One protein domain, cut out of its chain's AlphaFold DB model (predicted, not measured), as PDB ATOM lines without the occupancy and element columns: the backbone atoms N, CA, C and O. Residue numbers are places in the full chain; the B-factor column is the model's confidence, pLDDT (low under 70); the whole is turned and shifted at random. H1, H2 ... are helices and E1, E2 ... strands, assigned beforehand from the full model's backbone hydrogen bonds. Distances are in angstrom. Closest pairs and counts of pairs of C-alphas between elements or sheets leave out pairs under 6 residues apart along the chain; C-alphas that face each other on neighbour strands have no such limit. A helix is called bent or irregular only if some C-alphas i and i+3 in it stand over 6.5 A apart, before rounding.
ATOM      1  N   PHE A  10     -31.418  22.556 -30.662       98.12
ATOM      2  CA  PHE A  10     -32.485  22.268 -29.710       98.12
ATOM      3  C   PHE A  10     -33.678  23.200 -29.933       98.12
ATOM      4  O   PHE A  10     -33.522  24.423 -29.991       98.12
ATOM      5  N   PHE A  11     -34.878  22.628 -30.048       97.38
ATOM      6  CA  PHE A  11     -36.120  23.368 -30.273       97.38
ATOM      7  C   PHE A  11     -37.145  23.096 -29.166       97.38
ATOM      8  O   PHE A  11     -37.724  22.015 -29.120       97.38
ATOM      9  N   SER A  12     -37.395  24.090 -28.303       93.56
ATOM     10  CA  SER A  12     -38.357  24.005 -27.186       93.56
ATOM     11  C   SER A  12     -39.616  24.846 -27.411       93.56
ATOM     12  O   SER A  12     -40.725  24.325 -27.387       93.56
ATOM     13  N   ASN A  13     -39.434  26.151 -27.642       90.31
ATOM     14  CA  ASN A  13     -40.404  27.204 -27.981       90.31
ATOM     15  C   ASN A  13     -41.906  26.934 -27.713       90.31
ATOM     16  O   ASN A  13     -42.763  27.213 -28.557       90.31
ATOM     17  N   ALA A  14     -42.248  26.492 -26.500       93.69
ATOM     18  CA  ALA A  14     -43.628  26.195 -26.098       93.69
ATOM     19  C   ALA A  14     -44.547  27.434 -26.061       93.69
ATOM     20  O   ALA A  14     -45.766  27.319 -25.958       93.69
ATOM     21  N   ASN A  15     -43.970  28.630 -26.176       94.56
ATOM     22  CA  ASN A  15     -44.697  29.886 -26.296       94.56
ATOM     23  C   ASN A  15     -45.361  30.083 -27.664       94.56
ATOM     24  O   ASN A  15     -46.131  31.027 -27.816       94.56
ATOM     25  N   ILE A  16     -44.982  29.313 -28.688       95.00
ATOM     26  CA  ILE A  16     -45.524  29.495 -30.034       95.00
ATOM     27  C   ILE A  16     -46.949  28.946 -30.074       95.00
ATOM     28  O   ILE A  16     -47.170  27.771 -29.796       95.00
ATOM     29  N   ALA A  17     -47.889  29.800 -30.462       92.38
ATOM     30  CA  ALA A  17     -49.285  29.477 -30.674       92.38
ATOM     31  C   ALA A  17     -49.821  30.227 -31.917       92.38
ATOM     32  O   ALA A  17     -49.363  31.334 -32.235       92.38
ATOM     33  N   PRO A  18     -50.803  29.655 -32.636       93.06
ATOM     34  CA  PRO A  18     -51.379  28.318 -32.437       93.06
ATOM     35  C   PRO A  18     -50.391  27.192 -32.802       93.06
ATOM     36  O   PRO A  18     -49.322  27.458 -33.347       93.06
ATOM     37  N   VAL A  19     -50.759  25.932 -32.542       92.94
ATOM     38  CA  VAL A  19     -49.925  24.747 -32.850       92.94
ATOM     39  C   VAL A  19     -49.461  24.724 -34.312       92.94
ATOM     40  O   VAL A  19     -48.307  24.424 -34.583       92.94
ATOM     41  N   SER A  20     -50.293  25.173 -35.256       94.25
ATOM     42  CA  SER A  20     -49.895  25.264 -36.667       94.25
ATOM     43  C   SER A  20     -48.731  26.231 -36.928       94.25
ATOM     44  O   SER A  20     -47.979  26.047 -37.881       94.25
ATOM     45  N   GLU A  21     -48.546  27.265 -36.102       95.50
ATOM     46  CA  GLU A  21     -47.352  28.111 -36.160       95.50
ATOM     47  C   GLU A  21     -46.127  27.390 -35.590       95.50
ATOM     48  O   GLU A  21     -45.034  27.519 -36.144       95.50
ATOM     49  N   TYR A  22     -46.304  26.632 -34.506       95.56
ATOM     50  CA  TYR A  22     -45.237  25.823 -33.917       95.56
ATOM     51  C   TYR A  22     -44.714  24.815 -34.944       95.56
ATOM     52  O   TYR A  22     -43.512  24.797 -35.207       95.56
ATOM     53  N   ASP A  23     -45.616  24.086 -35.602       95.75
ATOM     54  CA  ASP A  23     -45.278  23.082 -36.614       95.75
ATOM     55  C   ASP A  23     -44.512  23.698 -37.790       95.75
ATOM     56  O   ASP A  23     -43.447  23.210 -38.161       95.75
ATOM     57  N   ARG A  24     -44.972  24.841 -38.321       96.88
ATOM     58  CA  ARG A  24     -44.270  25.545 -39.413       96.88
ATOM     59  C   ARG A  24     -42.852  25.964 -39.038       96.88
ATOM     60  O   ARG A  24     -41.946  25.897 -39.870       96.88
ATOM     61  N   ARG A  25     -42.648  26.431 -37.804       96.62
ATOM     62  CA  ARG A  25     -41.314  26.822 -37.326       96.62
ATOM     63  C   ARG A  25     -40.436  25.603 -37.081       96.62
ATOM     64  O   ARG A  25     -39.263  25.646 -37.436       96.62
ATOM     65  N   LEU A  26     -40.992  24.527 -36.532       97.06
ATOM     66  CA  LEU A  26     -40.272  23.276 -36.343       97.06
ATOM     67  C   LEU A  26     -39.838  22.673 -37.685       97.06
ATOM     68  O   LEU A  26     -38.686  22.271 -37.826       97.06
ATOM     69  N   ASP A  27     -40.705  22.684 -38.695       97.81
ATOM     70  CA  ASP A  27     -40.370  22.200 -40.035       97.81
ATOM     71  C   ASP A  27     -39.262  23.027 -40.694       97.81
ATOM     72  O   ASP A  27     -38.374  22.462 -41.331       97.81
ATOM     73  N   ALA A  28     -39.234  24.347 -40.484       97.25
ATOM     74  CA  ALA A  28     -38.122  25.183 -40.938       97.25
ATOM     75  C   ALA A  28     -36.794  24.811 -40.254       97.25
ATOM     76  O   ALA A  28     -35.753  24.766 -40.907       97.25
ATOM     77  N   VAL A  29     -36.820  24.512 -38.951       96.81
ATOM     78  CA  VAL A  29     -35.626  24.065 -38.214       96.81
ATOM     79  C   VAL A  29     -35.184  22.675 -38.675       96.81
ATOM     80  O   VAL A  29     -33.989  22.453 -38.836       96.81
ATOM     81  N   ARG A  30     -36.116  21.759 -38.965       98.00
ATOM     82  CA  ARG A  30     -35.809  20.439 -39.546       98.00
ATOM     83  C   ARG A  30     -35.160  20.552 -40.923       98.00
ATOM     84  O   ARG A  30     -34.193  19.848 -41.190       98.00
ATOM     85  N   GLN A  31     -35.660  21.443 -41.781       97.56
ATOM     86  CA  GLN A  31     -35.058  21.706 -43.091       97.56
ATOM     87  C   GLN A  31     -33.637  22.257 -42.952       97.56
ATOM     88  O   GLN A  31     -32.731  21.776 -43.626       97.56
ATOM     89  N   LEU A  32     -33.432  23.215 -42.042       96.50
ATOM     90  CA  LEU A  32     -32.107  23.750 -41.734       96.50
ATOM     91  C   LEU A  32     -31.159  22.646 -41.238       96.50
ATOM     92  O   LEU A  32     -30.048  22.520 -41.745       96.50
ATOM     93  N   ALA A  33     -31.613  21.835 -40.278       97.00
ATOM     94  CA  ALA A  33     -30.844  20.726 -39.726       97.00
ATOM     95  C   ALA A  33     -30.433  19.735 -40.823       97.00
ATOM     96  O   ALA A  33     -29.259  19.405 -40.947       97.00
ATOM     97  N   GLY A  34     -31.378  19.333 -41.678       97.19
ATOM     98  CA  GLY A  34     -31.116  18.425 -42.794       97.19
ATOM     99  C   GLY A  34     -30.160  19.001 -43.840       97.19
ATOM    100  O   GLY A  34     -29.289  18.283 -44.319       97.19
ATOM    101  N   ALA A  35     -30.278  20.292 -44.165       96.12
ATOM    102  CA  ALA A  35     -29.407  20.953 -45.138       96.12
ATOM    103  C   ALA A  35     -27.939  21.014 -44.684       96.12
ATOM    104  O   ALA A  35     -27.038  20.912 -45.513       96.12
ATOM    105  N   TYR A  36     -27.704  21.158 -43.377       94.38
ATOM    106  CA  TYR A  36     -26.362  21.247 -42.793       94.38
ATOM    107  C   TYR A  36     -25.887  19.952 -42.115       94.38
ATOM    108  O   TYR A  36     -24.784  19.927 -41.579       94.38
ATOM    109  N   GLY A  37     -26.688  18.881 -42.134       95.19
ATOM    110  CA  GLY A  37     -26.358  17.616 -41.470       95.19
ATOM    111  C   GLY A  37     -26.251  17.724 -39.944       95.19
ATOM    112  O   GLY A  37     -25.463  17.005 -39.342       95.19
ATOM    113  N   LEU A  38     -27.010  18.633 -39.327       95.69
ATOM    114  CA  LEU A  38     -26.983  18.880 -37.885       95.69
ATOM    115  C   LEU A  38     -27.964  17.966 -37.149       95.69
ATOM    116  O   LEU A  38     -29.099  17.770 -37.594       95.69
ATOM    117  N   GLU A  39     -27.562  17.476 -35.979       97.12
ATOM    118  CA  GLU A  39     -28.485  16.816 -35.058       97.12
ATOM    119  C   GLU A  39     -29.499  17.830 -34.509       97.12
ATOM    120  O   GLU A  39     -29.159  18.974 -34.193       97.12
ATOM    121  N   LEU A  40     -30.766  17.421 -34.408       98.00
ATOM    122  CA  LEU A  40     -31.854  18.244 -33.890       98.00
ATOM    123  C   LEU A  40     -32.616  17.492 -32.799       98.00
ATOM    124  O   LEU A  40     -33.325  16.524 -33.074       98.00
ATOM    125  N   HIS A  41     -32.562  18.019 -31.580       98.06
ATOM    126  CA  HIS A  41     -33.418  17.605 -30.477       98.06
ATOM    127  C   HIS A  41     -34.660  18.496 -30.412       98.06
ATOM    128  O   HIS A  41     -34.577  19.724 -30.323       98.06
ATOM    129  N   CYS A  42     -35.836  17.876 -30.423       97.06
ATOM    130  CA  CYS A  42     -37.102  18.567 -30.210       97.06
ATOM    131  C   CYS A  42     -37.577  18.309 -28.787       97.06
ATOM    132  O   CYS A  42     -37.618  17.165 -28.336       97.06
ATOM    133  N   ASP A  43     -37.932  19.372 -28.084       96.06
ATOM    134  CA  ASP A  43     -38.546  19.269 -26.774       96.06
ATOM    135  C   ASP A  43     -40.031  18.904 -26.879       96.06
ATOM    136  O   ASP A  43     -40.673  19.067 -27.918       96.06
ATOM    137  N   GLU A  44     -40.600  18.476 -25.760       94.75
ATOM    138  CA  GLU A  44     -42.039  18.330 -25.617       94.75
ATOM    139  C   GLU A  44     -42.725  19.707 -25.661       94.75
ATOM    140  O   GLU A  44     -42.335  20.649 -24.963       94.75
ATOM    141  N   TYR A  45     -43.799  19.826 -26.447       94.69
ATOM    142  CA  TYR A  45     -44.588  21.054 -26.530       94.69
ATOM    143  C   TYR A  45     -45.439  21.265 -25.266       94.69
ATOM    144  O   TYR A  45     -46.613  20.903 -25.194       94.69
ATOM    145  N   ARG A  46     -44.839  21.882 -24.244       94.44
ATOM    146  CA  ARG A  46     -45.468  22.123 -22.934       94.44
ATOM    147  C   ARG A  46     -46.108  23.502 -22.819       94.44
ATOM    148  O   ARG A  46     -45.734  24.315 -21.974       94.44
ATOM    149  N   HIS A  47     -47.086  23.778 -23.676       95.69
ATOM    150  CA  HIS A  47     -47.734  25.091 -23.721       95.69
ATOM    151  C   HIS A  47     -48.431  25.473 -22.403       95.69
ATOM    152  O   HIS A  47     -48.320  26.609 -21.953       95.69
ATOM    153  N   ALA A  48     -49.068  24.513 -21.724       96.50
ATOM    154  CA  ALA A  48     -49.691  24.747 -20.420       96.50
ATOM    155  C   ALA A  48     -48.673  25.140 -19.332       96.50
ATOM    156  O   ALA A  48     -48.976  25.966 -18.473       96.50
ATOM    157  N   ASP A  49     -47.464  24.575 -19.363       97.19
ATOM    158  CA  ASP A  49     -46.386  24.941 -18.437       97.19
ATOM    159  C   ASP A  49     -45.891  26.359 -18.726       97.19
ATOM    160  O   ASP A  49     -45.652  27.132 -17.800       97.19
ATOM    161  N   TRP A  50     -45.781  26.712 -20.010       97.12
ATOM    162  CA  TRP A  50     -45.430  28.066 -20.419       97.12
ATOM    163  C   TRP A  50     -46.492  29.084 -19.983       97.12
ATOM    164  O   TRP A  50     -46.122  30.118 -19.435       97.12
ATOM    165  N   LEU A  51     -47.786  28.778 -20.145       96.88
ATOM    166  CA  LEU A  51     -48.883  29.625 -19.665       96.88
ATOM    167  C   LEU A  51     -48.767  29.892 -18.163       96.88
ATOM    168  O   LEU A  51     -48.836  31.042 -17.745       96.88
ATOM    169  N   ARG A  52     -48.488  28.856 -17.359       97.81
ATOM    170  CA  ARG A  52     -48.246  29.024 -15.916       97.81
ATOM    171  C   ARG A  52     -47.024  29.890 -15.614       97.81
ATOM    172  O   ARG A  52     -47.029  30.612 -14.626       97.81
ATOM    173  N   ALA A  53     -45.980  29.829 -16.441       96.38
ATOM    174  CA  ALA A  53     -44.780  30.645 -16.260       96.38
ATOM    175  C   ALA A  53     -45.006  32.136 -16.569       96.38
ATOM    176  O   ALA A  53     -44.244  32.974 -16.094       96.38
ATOM    177  N   VAL A  54     -46.026  32.474 -17.361       96.62
ATOM    178  CA  VAL A  54     -46.361  33.862 -17.725       96.62
ATOM    179  C   VAL A  54     -47.677  34.355 -17.116       96.62
ATOM    180  O   VAL A  54     -48.141  35.435 -17.486       96.62
ATOM    181  N   ASP A  55     -48.257  33.581 -16.200       97.06
ATOM    182  CA  ASP A  55     -49.517  33.882 -15.519       97.06
ATOM    183  C   ASP A  55     -49.465  35.262 -14.843       97.06
ATOM    184  O   ASP A  55     -48.483  35.627 -14.186       97.06
ATOM    185  N   GLY A  56     -50.497  36.072 -15.074       96.69
ATOM    186  CA  GLY A  56     -50.586  37.448 -14.582       96.69
ATOM    187  C   GLY A  56     -49.752  38.476 -15.361       96.69
ATOM    188  O   GLY A  56     -49.763  39.660 -15.016       96.69
ATOM    189  N   LEU A  57     -49.033  38.067 -16.414       96.31
ATOM    190  CA  LEU A  57     -48.259  38.947 -17.305       96.31
ATOM    191  C   LEU A  57     -48.856  39.034 -18.722       96.31
ATOM    192  O   LEU A  57     -48.234  39.569 -19.642       96.31
ATOM    193  N   GLU A  58     -50.074  38.541 -18.941       94.00
ATOM    194  CA  GLU A  58     -50.727  38.492 -20.256       94.00
ATOM    195  C   GLU A  58     -50.946  39.897 -20.831       94.00
ATOM    196  O   GLU A  58     -50.905  40.091 -22.048       94.00
ATOM    197  N   GLY A  59     -51.171  40.880 -19.952       91.69
ATOM    198  CA  GLY A  59     -51.363  42.291 -20.291       91.69
ATOM    199  C   GLY A  59     -50.081  43.072 -20.589       91.69
ATOM    200  O   GLY A  59     -50.169  44.175 -21.123       91.69
ATOM    201  N   GLU A  60     -48.903  42.521 -20.286       93.38
ATOM    202  CA  GLU A  60     -47.634  43.211 -20.523       93.38
ATOM    203  C   GLU A  60     -47.403  43.461 -22.025       93.38
ATOM    204  O   GLU A  60     -47.757  42.625 -22.871       93.38
ATOM    205  N   PRO A  61     -46.773  44.584 -22.405       89.56
ATOM    206  CA  PRO A  61     -46.413  44.823 -23.795       89.56
ATOM    207  C   PRO A  61     -45.366  43.810 -24.279       89.56
ATOM    208  O   PRO A  61     -44.622  43.206 -23.500       89.56
ATOM    209  N   GLU A  62     -45.258  43.631 -25.599       88.19
ATOM    210  CA  GLU A  62     -44.117  42.903 -26.153       88.19
ATOM    211  C   GLU A  62     -42.808  43.600 -25.748       88.19
ATOM    212  O   GLU A  62     -42.724  44.826 -25.749       88.19
ATOM    213  N   ARG A  63     -41.782  42.805 -25.415       87.12
ATOM    214  CA  ARG A  63     -40.513  43.251 -24.804       87.12
ATOM    215  C   ARG A  63     -40.645  43.737 -23.351       87.12
ATOM    216  O   ARG A  63     -39.647  44.169 -22.793       87.12
ATOM    217  N   GLY A  64     -41.832  43.640 -22.748       90.31
ATOM    218  CA  GLY A  64     -42.054  43.819 -21.313       90.31
ATOM    219  C   GLY A  64     -41.748  42.558 -20.500       90.31
ATOM    220  O   GLY A  64     -41.130  41.607 -20.996       90.31
ATOM    221  N   ARG A  65     -42.231  42.519 -19.252       93.50
ATOM    222  CA  ARG A  65     -41.877  41.472 -18.273       93.50
ATOM    223  C   ARG A  65     -42.238  40.063 -18.738       93.50
ATOM    224  O   ARG A  65     -41.454  39.140 -18.547       93.50
ATOM    225  N   ARG A  66     -43.358  39.904 -19.451       95.12
ATOM    226  CA  ARG A  66     -43.761  38.622 -20.056       95.12
ATOM    227  C   ARG A  66     -42.681  38.020 -20.953       95.12
ATOM    228  O   ARG A  66     -42.477  36.810 -20.963       95.12
ATOM    229  N   CYS A  67     -41.993  38.847 -21.742       93.38
ATOM    230  CA  CYS A  67     -40.933  38.349 -22.613       93.38
ATOM    231  C   CYS A  67     -39.729  37.845 -21.812       93.38
ATOM    232  O   CYS A  67     -39.087  36.905 -22.266       93.38
ATOM    233  N   HIS A  68     -39.452  38.416 -20.638       94.38
ATOM    234  CA  HIS A  68     -38.355  37.964 -19.783       94.38
ATOM    235  C   HIS A  68     -38.638  36.560 -19.245       94.38
ATOM    236  O   HIS A  68     -37.816  35.666 -19.440       94.38
ATOM    237  N   GLU A  69     -39.835  36.331 -18.694       95.56
ATOM    238  CA  GLU A  69     -40.254  34.997 -18.239       95.56
ATOM    239  C   GLU A  69     -40.293  33.990 -19.394       95.56
ATOM    240  O   GLU A  69     -39.828  32.861 -19.267       95.56
ATOM    241  N   CYS A  70     -40.745  34.417 -20.579       95.25
ATOM    242  CA  CYS A  70     -40.717  33.583 -21.777       95.25
ATOM    243  C   CYS A  70     -39.292  33.175 -22.192       95.25
ATOM    244  O   CYS A  70     -39.081  32.031 -22.602       95.25
ATOM    245  N   PHE A  71     -38.312  34.085 -22.137       94.69
ATOM    246  CA  PHE A  71     -36.920  33.744 -22.446       94.69
ATOM    247  C   PHE A  71     -36.349  32.817 -21.382       94.69
ATOM    248  O   PHE A  71     -35.804  31.775 -21.734       94.69
ATOM    249  N   ARG A  72     -36.549  33.143 -20.101       95.19
ATOM    250  CA  ARG A  72     -36.091  32.332 -18.972       95.19
ATOM    251  C   ARG A  72     -36.636  30.905 -19.039       95.19
ATOM    252  O   ARG A  72     -35.864  29.962 -18.911       95.19
ATOM    253  N   PHE A  73     -37.927  30.744 -19.335       95.88
ATOM    254  CA  PHE A  73     -38.563  29.439 -19.524       95.88
ATOM    255  C   PHE A  73     -37.839  28.588 -20.576       95.88
ATOM    256  O   PHE A  73     -37.541  27.424 -20.330       95.88
ATOM    257  N   ASN A  74     -37.522  29.160 -21.741       95.88
ATOM    258  CA  ASN A  74     -36.855  28.416 -22.813       95.88
ATOM    259  C   ASN A  74     -35.364  28.176 -22.530       95.88
ATOM    260  O   ASN A  74     -34.852  27.102 -22.835       95.88
ATOM    261  N   LEU A  75     -34.673  29.147 -21.932       96.38
ATOM    262  CA  LEU A  75     -33.250  29.042 -21.600       96.38
ATOM    263  C   LEU A  75     -32.989  27.985 -20.519       96.38
ATOM    264  O   LEU A  75     -32.046  27.212 -20.650       96.38
ATOM    265  N   LEU A  76     -33.857  27.885 -19.506       96.81
ATOM    266  CA  LEU A  76     -33.786  26.825 -18.493       96.81
ATOM    267  C   LEU A  76     -33.894  25.431 -19.118       96.81
ATOM    268  O   LEU A  76     -33.164  24.521 -18.737       96.81
ATOM    269  N   ARG A  77     -34.778  25.267 -20.105       96.94
ATOM    270  CA  ARG A  77     -34.956  23.993 -20.816       96.94
ATOM    271  C   ARG A  77     -33.753  23.666 -21.696       96.94
ATOM    272  O   ARG A  77     -33.337  22.516 -21.731       96.94
ATOM    273  N   ALA A  78     -33.163  24.671 -22.343       97.50
ATOM    274  CA  ALA A  78     -31.930  24.499 -23.108       97.50
ATOM    275  C   ALA A  78     -30.749  24.095 -22.212       97.50
ATOM    276  O   ALA A  78     -30.052  23.141 -22.539       97.50
ATOM    277  N   SER A  79     -30.577  24.746 -21.056       97.75
ATOM    278  CA  SER A  79     -29.553  24.377 -20.067       97.75
ATOM    279  C   SER A  79     -29.759  22.949 -19.544       97.75
ATOM    280  O   SER A  79     -28.817  22.161 -19.513       97.75
ATOM    281  N   ALA A  80     -31.003  22.569 -19.224       97.31
ATOM    282  CA  ALA A  80     -31.326  21.209 -18.794       97.31
ATOM    283  C   ALA A  80     -31.045  20.162 -19.885       97.31
ATOM    284  O   ALA A  80     -30.489  19.109 -19.583       97.31
ATOM    285  N   LYS A  81     -31.384  20.454 -21.149       97.94
ATOM    286  CA  LYS A  81     -31.094  19.556 -22.272       97.94
ATOM    287  C   LYS A  81     -29.590  19.439 -22.536       97.94
ATOM    288  O   LYS A  81     -29.124  18.341 -22.806       97.94
ATOM    289  N   ALA A  82     -28.833  20.530 -22.432       97.50
ATOM    290  CA  ALA A  82     -27.378  20.486 -22.566       97.50
ATOM    291  C   ALA A  82     -26.752  19.575 -21.498       97.50
ATOM    292  O   ALA A  82     -25.951  18.711 -21.832       97.50
ATOM    293  N   ALA A  83     -27.197  19.693 -20.241       97.69
ATOM    294  CA  ALA A  83     -26.758  18.813 -19.159       97.69
ATOM    295  C   ALA A  83     -27.163  17.341 -19.373       97.69
ATOM    296  O   ALA A  83     -26.376  16.452 -19.081       97.69
ATOM    297  N   GLU A  84     -28.367  17.071 -19.896       97.75
ATOM    298  CA  GLU A  84     -28.827  15.711 -20.240       97.75
ATOM    299  C   GLU A  84     -27.952  15.043 -21.311       97.75
ATOM    300  O   GLU A  84     -27.794  13.825 -21.296       97.75
ATOM    301  N   LEU A  85     -27.402  15.833 -22.236       97.12
ATOM    302  CA  LEU A  85     -26.572  15.368 -23.349       97.12
ATOM    303  C   LEU A  85     -25.063  15.445 -23.058       97.12
ATOM    304  O   LEU A  85     -24.268  15.247 -23.972       97.12
ATOM    305  N   ASP A  86     -24.663  15.781 -21.825       96.88
ATOM    306  CA  ASP A  86     -23.266  16.036 -21.442       96.88
ATOM    307  C   ASP A  86     -22.567  17.108 -22.314       96.88
ATOM    308  O   ASP A  86     -21.349  17.102 -22.508       96.88
ATOM    309  N   ILE A  87     -23.336  18.074 -22.831       96.56
ATOM    310  CA  ILE A  87     -22.831  19.190 -23.635       96.56
ATOM    311  C   ILE A  87     -22.409  20.330 -22.694       96.56
ATOM    312  O   ILE A  87     -23.246  20.865 -21.960       96.56
ATOM    313  N   PRO A  88     -21.135  20.765 -22.720       95.38
ATOM    314  CA  PRO A  88     -20.601  21.704 -21.730       95.38
ATOM    315  C   PRO A  88     -21.067  23.149 -21.933       95.38
ATOM    316  O   PRO A  88     -20.983  23.952 -21.004       95.38
ATOM    317  N   ALA A  89     -21.520  23.489 -23.142       95.81
ATOM    318  CA  ALA A  89     -21.861  24.847 -23.526       95.81
ATOM    319  C   ALA A  89     -23.125  24.898 -24.388       95.81
ATOM    320  O   ALA A  89     -23.303  24.103 -25.308       95.81
ATOM    321  N   PHE A  90     -23.983  25.885 -24.142       96.56
ATOM    322  CA  PHE A  90     -25.132  26.182 -24.986       96.56
ATOM    323  C   PHE A  90     -25.267  27.687 -25.211       96.56
ATOM    324  O   PHE A  90     -24.869  28.512 -24.392       96.56
ATOM    325  N   THR A  91     -25.881  28.056 -26.330       95.69
ATOM    326  CA  THR A  91     -26.236  29.445 -26.627       95.69
ATOM    327  C   THR A  91     -27.634  29.513 -27.236       95.69
ATOM    328  O   THR A  91     -28.338  28.508 -27.326       95.69
ATOM    329  N   THR A  92     -28.087  30.704 -27.629       94.62
ATOM    330  CA  THR A  92     -29.436  30.888 -28.171       94.62
ATOM    331  C   THR A  92     -29.457  31.709 -29.451       94.62
ATOM    332  O   THR A  92     -28.880  32.792 -29.541       94.62
ATOM    333  N   SER A  93     -30.230  31.238 -30.431       91.75
ATOM    334  CA  SER A  93     -30.490  31.968 -31.673       91.75
ATOM    335  C   SER A  93     -31.371  33.205 -31.466       91.75
ATOM    336  O   SER A  93     -31.489  34.019 -32.377       91.75
ATOM    337  N   LEU A  94     -31.953  33.421 -30.276       88.88
ATOM    338  CA  LEU A  94     -32.755  34.614 -29.967       88.88
ATOM    339  C   LEU A  94     -32.000  35.932 -30.221       88.88
ATOM    340  O   LEU A  94     -32.638  36.951 -30.503       88.88
ATOM    341  N   THR A  95     -30.664  35.920 -30.159       85.81
ATOM    342  CA  THR A  95     -29.829  37.107 -30.386       85.81
ATOM    343  C   THR A  95     -29.692  37.488 -31.858       85.81
ATOM    344  O   THR A  95     -29.300  38.617 -32.122       85.81
ATOM    345  N   ILE A  96     -30.101  36.640 -32.817       85.31
ATOM    346  CA  ILE A  96     -30.083  36.966 -34.259       85.31
ATOM    347  C   ILE A  96     -31.036  38.113 -34.613       85.31
ATOM    348  O   ILE A  96     -30.829  38.850 -35.577       85.31
ATOM    349  N   SER A  97     -32.125  38.260 -33.851       79.12
ATOM    350  CA  SER A  97     -33.196  39.186 -34.194       79.12
ATOM    351  C   SER A  97     -32.829  40.621 -33.804       79.12
ATOM    352  O   SER A  97     -32.547  40.885 -32.629       79.12
ATOM    353  N   PRO A  98     -32.937  41.599 -34.726       72.88
ATOM    354  CA  PRO A  98     -32.721  43.012 -34.404       72.88
ATOM    355  C   PRO A  98     -33.754  43.544 -33.402       72.88
ATOM    356  O   PRO A  98     -33.532  44.556 -32.747       72.88
ATOM    357  N   HIS A  99     -34.885  42.851 -33.256       72.12
ATOM    358  CA  HIS A  99     -35.989  43.236 -32.383       72.12
ATOM    359  C   HIS A  99     -35.898  42.643 -30.974       72.12
ATOM    360  O   HIS A  99     -36.760  42.941 -30.143       72.12
ATOM    361  N   LYS A 100     -34.901  41.791 -30.702       73.25
ATOM    362  CA  LYS A 100     -34.702  41.158 -29.397       73.25
ATOM    363  C   LYS A 100     -33.512  41.800 -28.661       73.25
ATOM    364  O   LYS A 100     -32.441  41.975 -29.258       73.25
ATOM    365  N   PRO A 101     -33.680  42.172 -27.379       82.12
ATOM    366  CA  PRO A 101     -32.611  42.786 -26.600       82.12
ATOM    367  C   PRO A 101     -31.594  41.721 -26.154       82.12
ATOM    368  O   PRO A 101     -31.793  41.069 -25.134       82.12
ATOM    369  N   SER A 102     -30.493  41.552 -26.905       82.50
ATOM    370  CA  SER A 102     -29.432  40.571 -26.579       82.50
ATOM    371  C   SER A 102     -28.919  40.735 -25.147       82.50
ATOM    372  O   SER A 102     -28.716  39.745 -24.461       82.50
ATOM    373  N   ARG A 103     -28.790  41.982 -24.671       85.56
ATOM    374  CA  ARG A 103     -28.376  42.279 -23.293       85.56
ATOM    375  C   ARG A 103     -29.292  41.622 -22.259       85.56
ATOM    376  O   ARG A 103     -28.801  40.931 -21.384       85.56
ATOM    377  N   THR A 104     -30.604  41.795 -22.393       87.25
ATOM    378  CA  THR A 104     -31.584  41.187 -21.483       87.25
ATOM    379  C   THR A 104     -31.540  39.665 -21.552       87.25
ATOM    380  O   THR A 104     -31.644  39.006 -20.528       87.25
ATOM    381  N   ILE A 105     -31.364  39.092 -22.748       88.88
ATOM    382  CA  ILE A 105     -31.229  37.637 -22.908       88.88
ATOM    383  C   ILE A 105     -29.988  37.133 -22.163       88.88
ATOM    384  O   ILE A 105     -30.084  36.147 -21.444       88.88
ATOM    385  N   PHE A 106     -28.854  37.823 -22.291       91.50
ATOM    386  CA  PHE A 106     -27.621  37.463 -21.589       91.50
ATOM    387  C   PHE A 106     -27.738  37.639 -20.076       91.50
ATOM    388  O   PHE A 106     -27.274  36.781 -19.340       91.50
ATOM    389  N   GLU A 107     -28.395  38.698 -19.602       91.38
ATOM    390  CA  GLU A 107     -28.657  38.899 -18.171       91.38
ATOM    391  C   GLU A 107     -29.543  37.781 -17.591       91.38
ATOM    392  O   GLU A 107     -29.283  37.316 -16.488       91.38
ATOM    393  N   LEU A 108     -30.550  37.313 -18.339       91.62
ATOM    394  CA  LEU A 108     -31.445  36.222 -17.921       91.62
ATOM    395  C   LEU A 108     -30.820  34.825 -18.013       91.62
ATOM    396  O   LEU A 108     -31.347  33.896 -17.410       91.62
ATOM    397  N   ALA A 109     -29.786  34.666 -18.837       92.25
ATOM    398  CA  ALA A 109     -29.118  33.391 -19.073       92.25
ATOM    399  C   ALA A 109     -27.792  33.260 -18.314       92.25
ATOM    400  O   ALA A 109     -27.267  32.159 -18.203       92.25
ATOM    401  N   GLY A 110     -27.225  34.370 -17.832       89.56
ATOM    402  CA  GLY A 110     -25.862  34.424 -17.305       89.56
ATOM    403  C   GLY A 110     -25.637  33.640 -16.012       89.56
ATOM    404  O   GLY A 110     -24.489  33.385 -15.662       89.56
ATOM    405  N   ASP A 111     -26.700  33.254 -15.309       90.94
ATOM    406  CA  ASP A 111     -26.656  32.373 -14.139       90.94
ATOM    407  C   ASP A 111     -26.907  30.893 -14.482       90.94
ATOM    408  O   ASP A 111     -26.815  30.034 -13.603       90.94
ATOM    409  N   LEU A 112     -27.205  30.573 -15.746       94.94
ATOM    410  CA  LEU A 112     -27.481  29.207 -16.177       94.94
ATOM    411  C   LEU A 112     -26.180  28.438 -16.454       94.94
ATOM    412  O   LEU A 112     -25.330  28.919 -17.210       94.94
ATOM    413  N   PRO A 113     -26.025  27.217 -15.908       95.31
ATOM    414  CA  PRO A 113     -24.849  26.390 -16.156       95.31
ATOM    415  C   PRO A 113     -24.623  26.143 -17.650       95.31
ATOM    416  O   PRO A 113     -25.535  25.698 -18.350       95.31
ATOM    417  N   GLY A 114     -23.404  26.421 -18.116       94.44
ATOM    418  CA  GLY A 114     -22.985  26.211 -19.503       94.44
ATOM    419  C   GLY A 114     -23.472  27.273 -20.492       94.44
ATOM    420  O   GLY A 114     -23.317  27.080 -21.693       94.44
ATOM    421  N   PHE A 115     -24.083  28.379 -20.056       96.81
ATOM    422  CA  PHE A 115     -24.491  29.416 -21.003       96.81
ATOM    423  C   PHE A 115     -23.291  30.199 -21.547       96.81
ATOM    424  O   PHE A 115     -22.578  30.860 -20.793       96.81
ATOM    425  N   GLU A 116     -23.142  30.209 -22.870       94.38
ATOM    426  CA  GLU A 116     -22.139  30.997 -23.582       94.38
ATOM    427  C   GLU A 116     -22.803  32.150 -24.360       94.38
ATOM    428  O   GLU A 116     -23.614  31.921 -25.276       94.38
ATOM    429  N   PRO A 117     -22.499  33.422 -24.030       91.62
ATOM    430  CA  PRO A 117     -23.117  34.567 -24.680       91.62
ATOM    431  C   PRO A 117     -22.575  34.750 -26.101       91.62
ATOM    432  O   PRO A 117     -21.493  35.299 -26.311       91.62
ATOM    433  N   TYR A 118     -23.379  34.377 -27.097       89.06
ATOM    434  CA  TYR A 118     -23.075  34.615 -28.506       89.06
ATOM    435  C   TYR A 118     -24.064  35.612 -29.119       89.06
ATOM    436  O   TYR A 118     -25.285  35.427 -29.082       89.06
ATOM    437  N   ASP A 119     -23.549  36.709 -29.679       85.31
ATOM    438  CA  ASP A 119     -24.368  37.741 -30.323       85.31
ATOM    439  C   ASP A 119     -24.374  37.554 -31.839       85.31
ATOM    440  O   ASP A 119     -23.556  38.132 -32.559       85.31
ATOM    441  N   PHE A 120     -25.338  36.771 -32.323       84.31
ATOM    442  CA  PHE A 120     -25.476  36.441 -33.742       84.31
ATOM    443  C   PHE A 120     -25.785  37.657 -34.637       84.31
ATOM    444  O   PHE A 120     -25.779  37.531 -35.857       84.31
ATOM    445  N   LYS A 121     -26.050  38.850 -34.085       80.38
ATOM    446  CA  LYS A 121     -26.164  40.086 -34.886       80.38
ATOM    447  C   LYS A 121     -24.826  40.611 -35.389       80.38
ATOM    448  O   LYS A 121     -24.814  41.390 -36.343       80.38
ATOM    449  N   LYS A 122     -23.720  40.254 -34.735       79.75
ATOM    450  CA  LYS A 122     -22.388  40.705 -35.145       79.75
ATOM    451  C   LYS A 122     -22.024  40.101 -36.506       79.75
ATOM    452  O   LYS A 122     -22.597  39.099 -36.920       79.75
ATOM    453  N   ALA A 123     -21.087  40.745 -37.204       81.00
ATOM    454  CA  ALA A 123     -20.581  40.297 -38.507       81.00
ATOM    455  C   ALA A 123     -21.686  39.997 -39.546       81.00
ATOM    456  O   ALA A 123     -21.630  38.998 -40.255       81.00
ATOM    457  N   ASP A 124     -22.707  40.860 -39.618       82.38
ATOM    458  CA  ASP A 124     -23.839  40.745 -40.548       82.38
ATOM    459  C   ASP A 124     -24.682  39.468 -40.406       82.38
ATOM    460  O   ASP A 124     -25.430  39.114 -41.321       82.38
ATOM    461  N   GLY A 125     -24.651  38.792 -39.252       84.12
ATOM    462  CA  GLY A 125     -25.354  37.519 -39.083       84.12
ATOM    463  C   GLY A 125     -26.860  37.601 -39.365       84.12
ATOM    464  O   GLY A 125     -27.419  36.698 -39.988       84.12
ATOM    465  N   PHE A 126     -27.532  38.722 -39.059       86.38
ATOM    466  CA  PHE A 126     -28.937  38.899 -39.461       86.38
ATOM    467  C   PHE A 126     -29.118  38.860 -40.987       86.38
ATOM    468  O   PHE A 126     -30.049  38.215 -41.477       86.38
ATOM    469  N   ARG A 127     -28.229  39.508 -41.752       88.44
ATOM    470  CA  ARG A 127     -28.257  39.467 -43.219       88.44
ATOM    471  C   ARG A 127     -27.994  38.052 -43.723       88.44
ATOM    472  O   ARG A 127     -28.782  37.569 -44.526       88.44
ATOM    473  N   GLN A 128     -26.994  37.373 -43.172       88.50
ATOM    474  CA  GLN A 128     -26.695  35.980 -43.513       88.50
ATOM    475  C   GLN A 128     -27.900  35.067 -43.251       88.50
ATOM    476  O   GLN A 128     -28.265  34.265 -44.104       88.50
ATOM    477  N   SER A 129     -28.621  35.263 -42.140       89.44
ATOM    478  CA  SER A 129     -29.852  34.513 -41.862       89.44
ATOM    479  C   SER A 129     -30.939  34.742 -42.922       89.44
ATOM    480  O   SER A 129     -31.728  33.838 -43.207       89.44
ATOM    481  N   LEU A 130     -30.999  35.941 -43.524       90.19
ATOM    482  CA  LEU A 130     -31.914  36.249 -44.627       90.19
ATOM    483  C   LEU A 130     -31.507  35.541 -45.915       90.19
ATOM    484  O   LEU A 130     -32.395  35.173 -46.680       90.19
ATOM    485  N   ASP A 131     -30.209  35.441 -46.192       93.31
ATOM    486  CA  ASP A 131     -29.683  34.753 -47.373       93.31
ATOM    487  C   ASP A 131     -29.928  33.243 -47.256       93.31
ATOM    488  O   ASP A 131     -30.614  32.691 -48.111       93.31
ATOM    489  N   ILE A 132     -29.546  32.628 -46.130       92.88
ATOM    490  CA  ILE A 132     -29.782  31.199 -45.841       92.88
ATOM    491  C   ILE A 132     -31.274  30.857 -45.928       92.88
ATOM    492  O   ILE A 132     -31.659  29.876 -46.557       92.88
ATOM    493  N   SER A 133     -32.148  31.691 -45.348       93.12
ATOM    494  CA  SER A 133     -33.598  31.449 -45.428       93.12
ATOM    495  C   SER A 133     -34.122  31.472 -46.864       93.12
ATOM    496  O   SER A 133     -35.059  30.746 -47.173       93.12
ATOM    497  N   ARG A 134     -33.566  32.333 -47.728       94.69
ATOM    498  CA  ARG A 134     -33.969  32.427 -49.138       94.69
ATOM    499  C   ARG A 134     -33.440  31.250 -49.943       94.69
ATOM    500  O   ARG A 134     -34.191  30.693 -50.732       94.69
ATOM    501  N   GLU A 135     -32.181  30.887 -49.725       95.44
ATOM    502  CA  GLU A 135     -31.518  29.768 -50.393       95.44
ATOM    503  C   GLU A 135     -32.219  28.439 -50.099       95.44
ATOM    504  O   GLU A 135     -32.517  27.679 -51.016       95.44
ATOM    505  N   LEU A 136     -32.555  28.200 -48.831       94.69
ATOM    506  CA  LEU A 136     -33.182  26.959 -48.382       94.69
ATOM    507  C   LEU A 136     -34.721  26.994 -48.424       94.69
ATOM    508  O   LEU A 136     -35.361  26.008 -48.078       94.69
ATOM    509  N   GLY A 137     -35.335  28.119 -48.810       95.50
ATOM    510  CA  GLY A 137     -36.797  28.260 -48.847       95.50
ATOM    511  C   GLY A 137     -37.478  28.163 -47.473       95.50
ATOM    512  O   GLY A 137     -38.637  27.758 -47.386       95.50
TER     513      GLY A 137
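Overview. This is residues 10 to 137 of the 156 residues of a protein of Deltaproteobacteria bacterium ADurb.Bin510 (UniProt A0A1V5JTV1). The long helix H3 has the shorter helices H2 and H5 packed on opposite sides of it, while a second long helix, H1, lies apart from the other helices, with the short strand E1 and residues 10 to 11 in the space between H1 and H3. H4 is a small turn near the middle, and H6 lies out at one end. The printed part has 128 residues and is mostly helix, in the order H1, E1, H2, H3, H4, H5, H6. It is compact, with a radius of gyration of the C-alphas of 14.9 A, and rounded, spanning 41 by 32 by 31 A.

Along the chain. H1, residues 19 to 36, begins at C-alpha 19 (-49.925, 24.747, -32.850) and is 25.8 A long. E1 is residues 40 to 42, and H2 is residues 47 to 53. H3, residues 65 to 84, is 28.9 A long and starts at (-41.877, 41.472, -18.273). H4 is residues 93 to 96, and H5 is residues 102 to 109. H6, residues 122 to 135, is 20.9 A long, ends at (-31.518, 29.768, -50.393) and is irregular, with C-alphas 123 and 126 8.5 A apart.

Arrangement. Residues 10 to 11 pair in parallel with residues 41 to 42 of E1, which pairs with no named strand. The closest C-alphas of H1 and E1, Ala 33 and Leu 40, are 6.4 A apart. H2 touches H3 at residues 69 to 73 alone, the closest C-alphas being Ala 53 and Glu 69 at 6.6 A, with a steep tilt of 65 degrees, opposite ways. H3 touches H5 with residues 68 to 75 alone, closest at Arg 72 and Leu 108, C-alphas 6.1 A apart, at a steep tilt of 57 degrees, the same way. H4 touches H5, C-alphas of Thr 95 and Ser 102 closest at 5.2 A. H4 and H6 only just touch, with 3 pairs of C-alphas within 8 A, H6 with residues 125 to 129 alone; the closest are Ile 96 and Phe 126 at 5.7 A. Every O i to N i+4 pair is within hydrogen-bond range in H1, H2 and H5, against 15 of 16 in H3 and 8 of 10 in H6; H4 is too short for one.

Size, cuts and confidence. The farthest C-alphas, Gly 56 and Glu 135, are 41.3 A apart. The links H2 to H3 and H5 to H6 are long. The printed part has no cut, and no printed residue is under 70 in pLDDT.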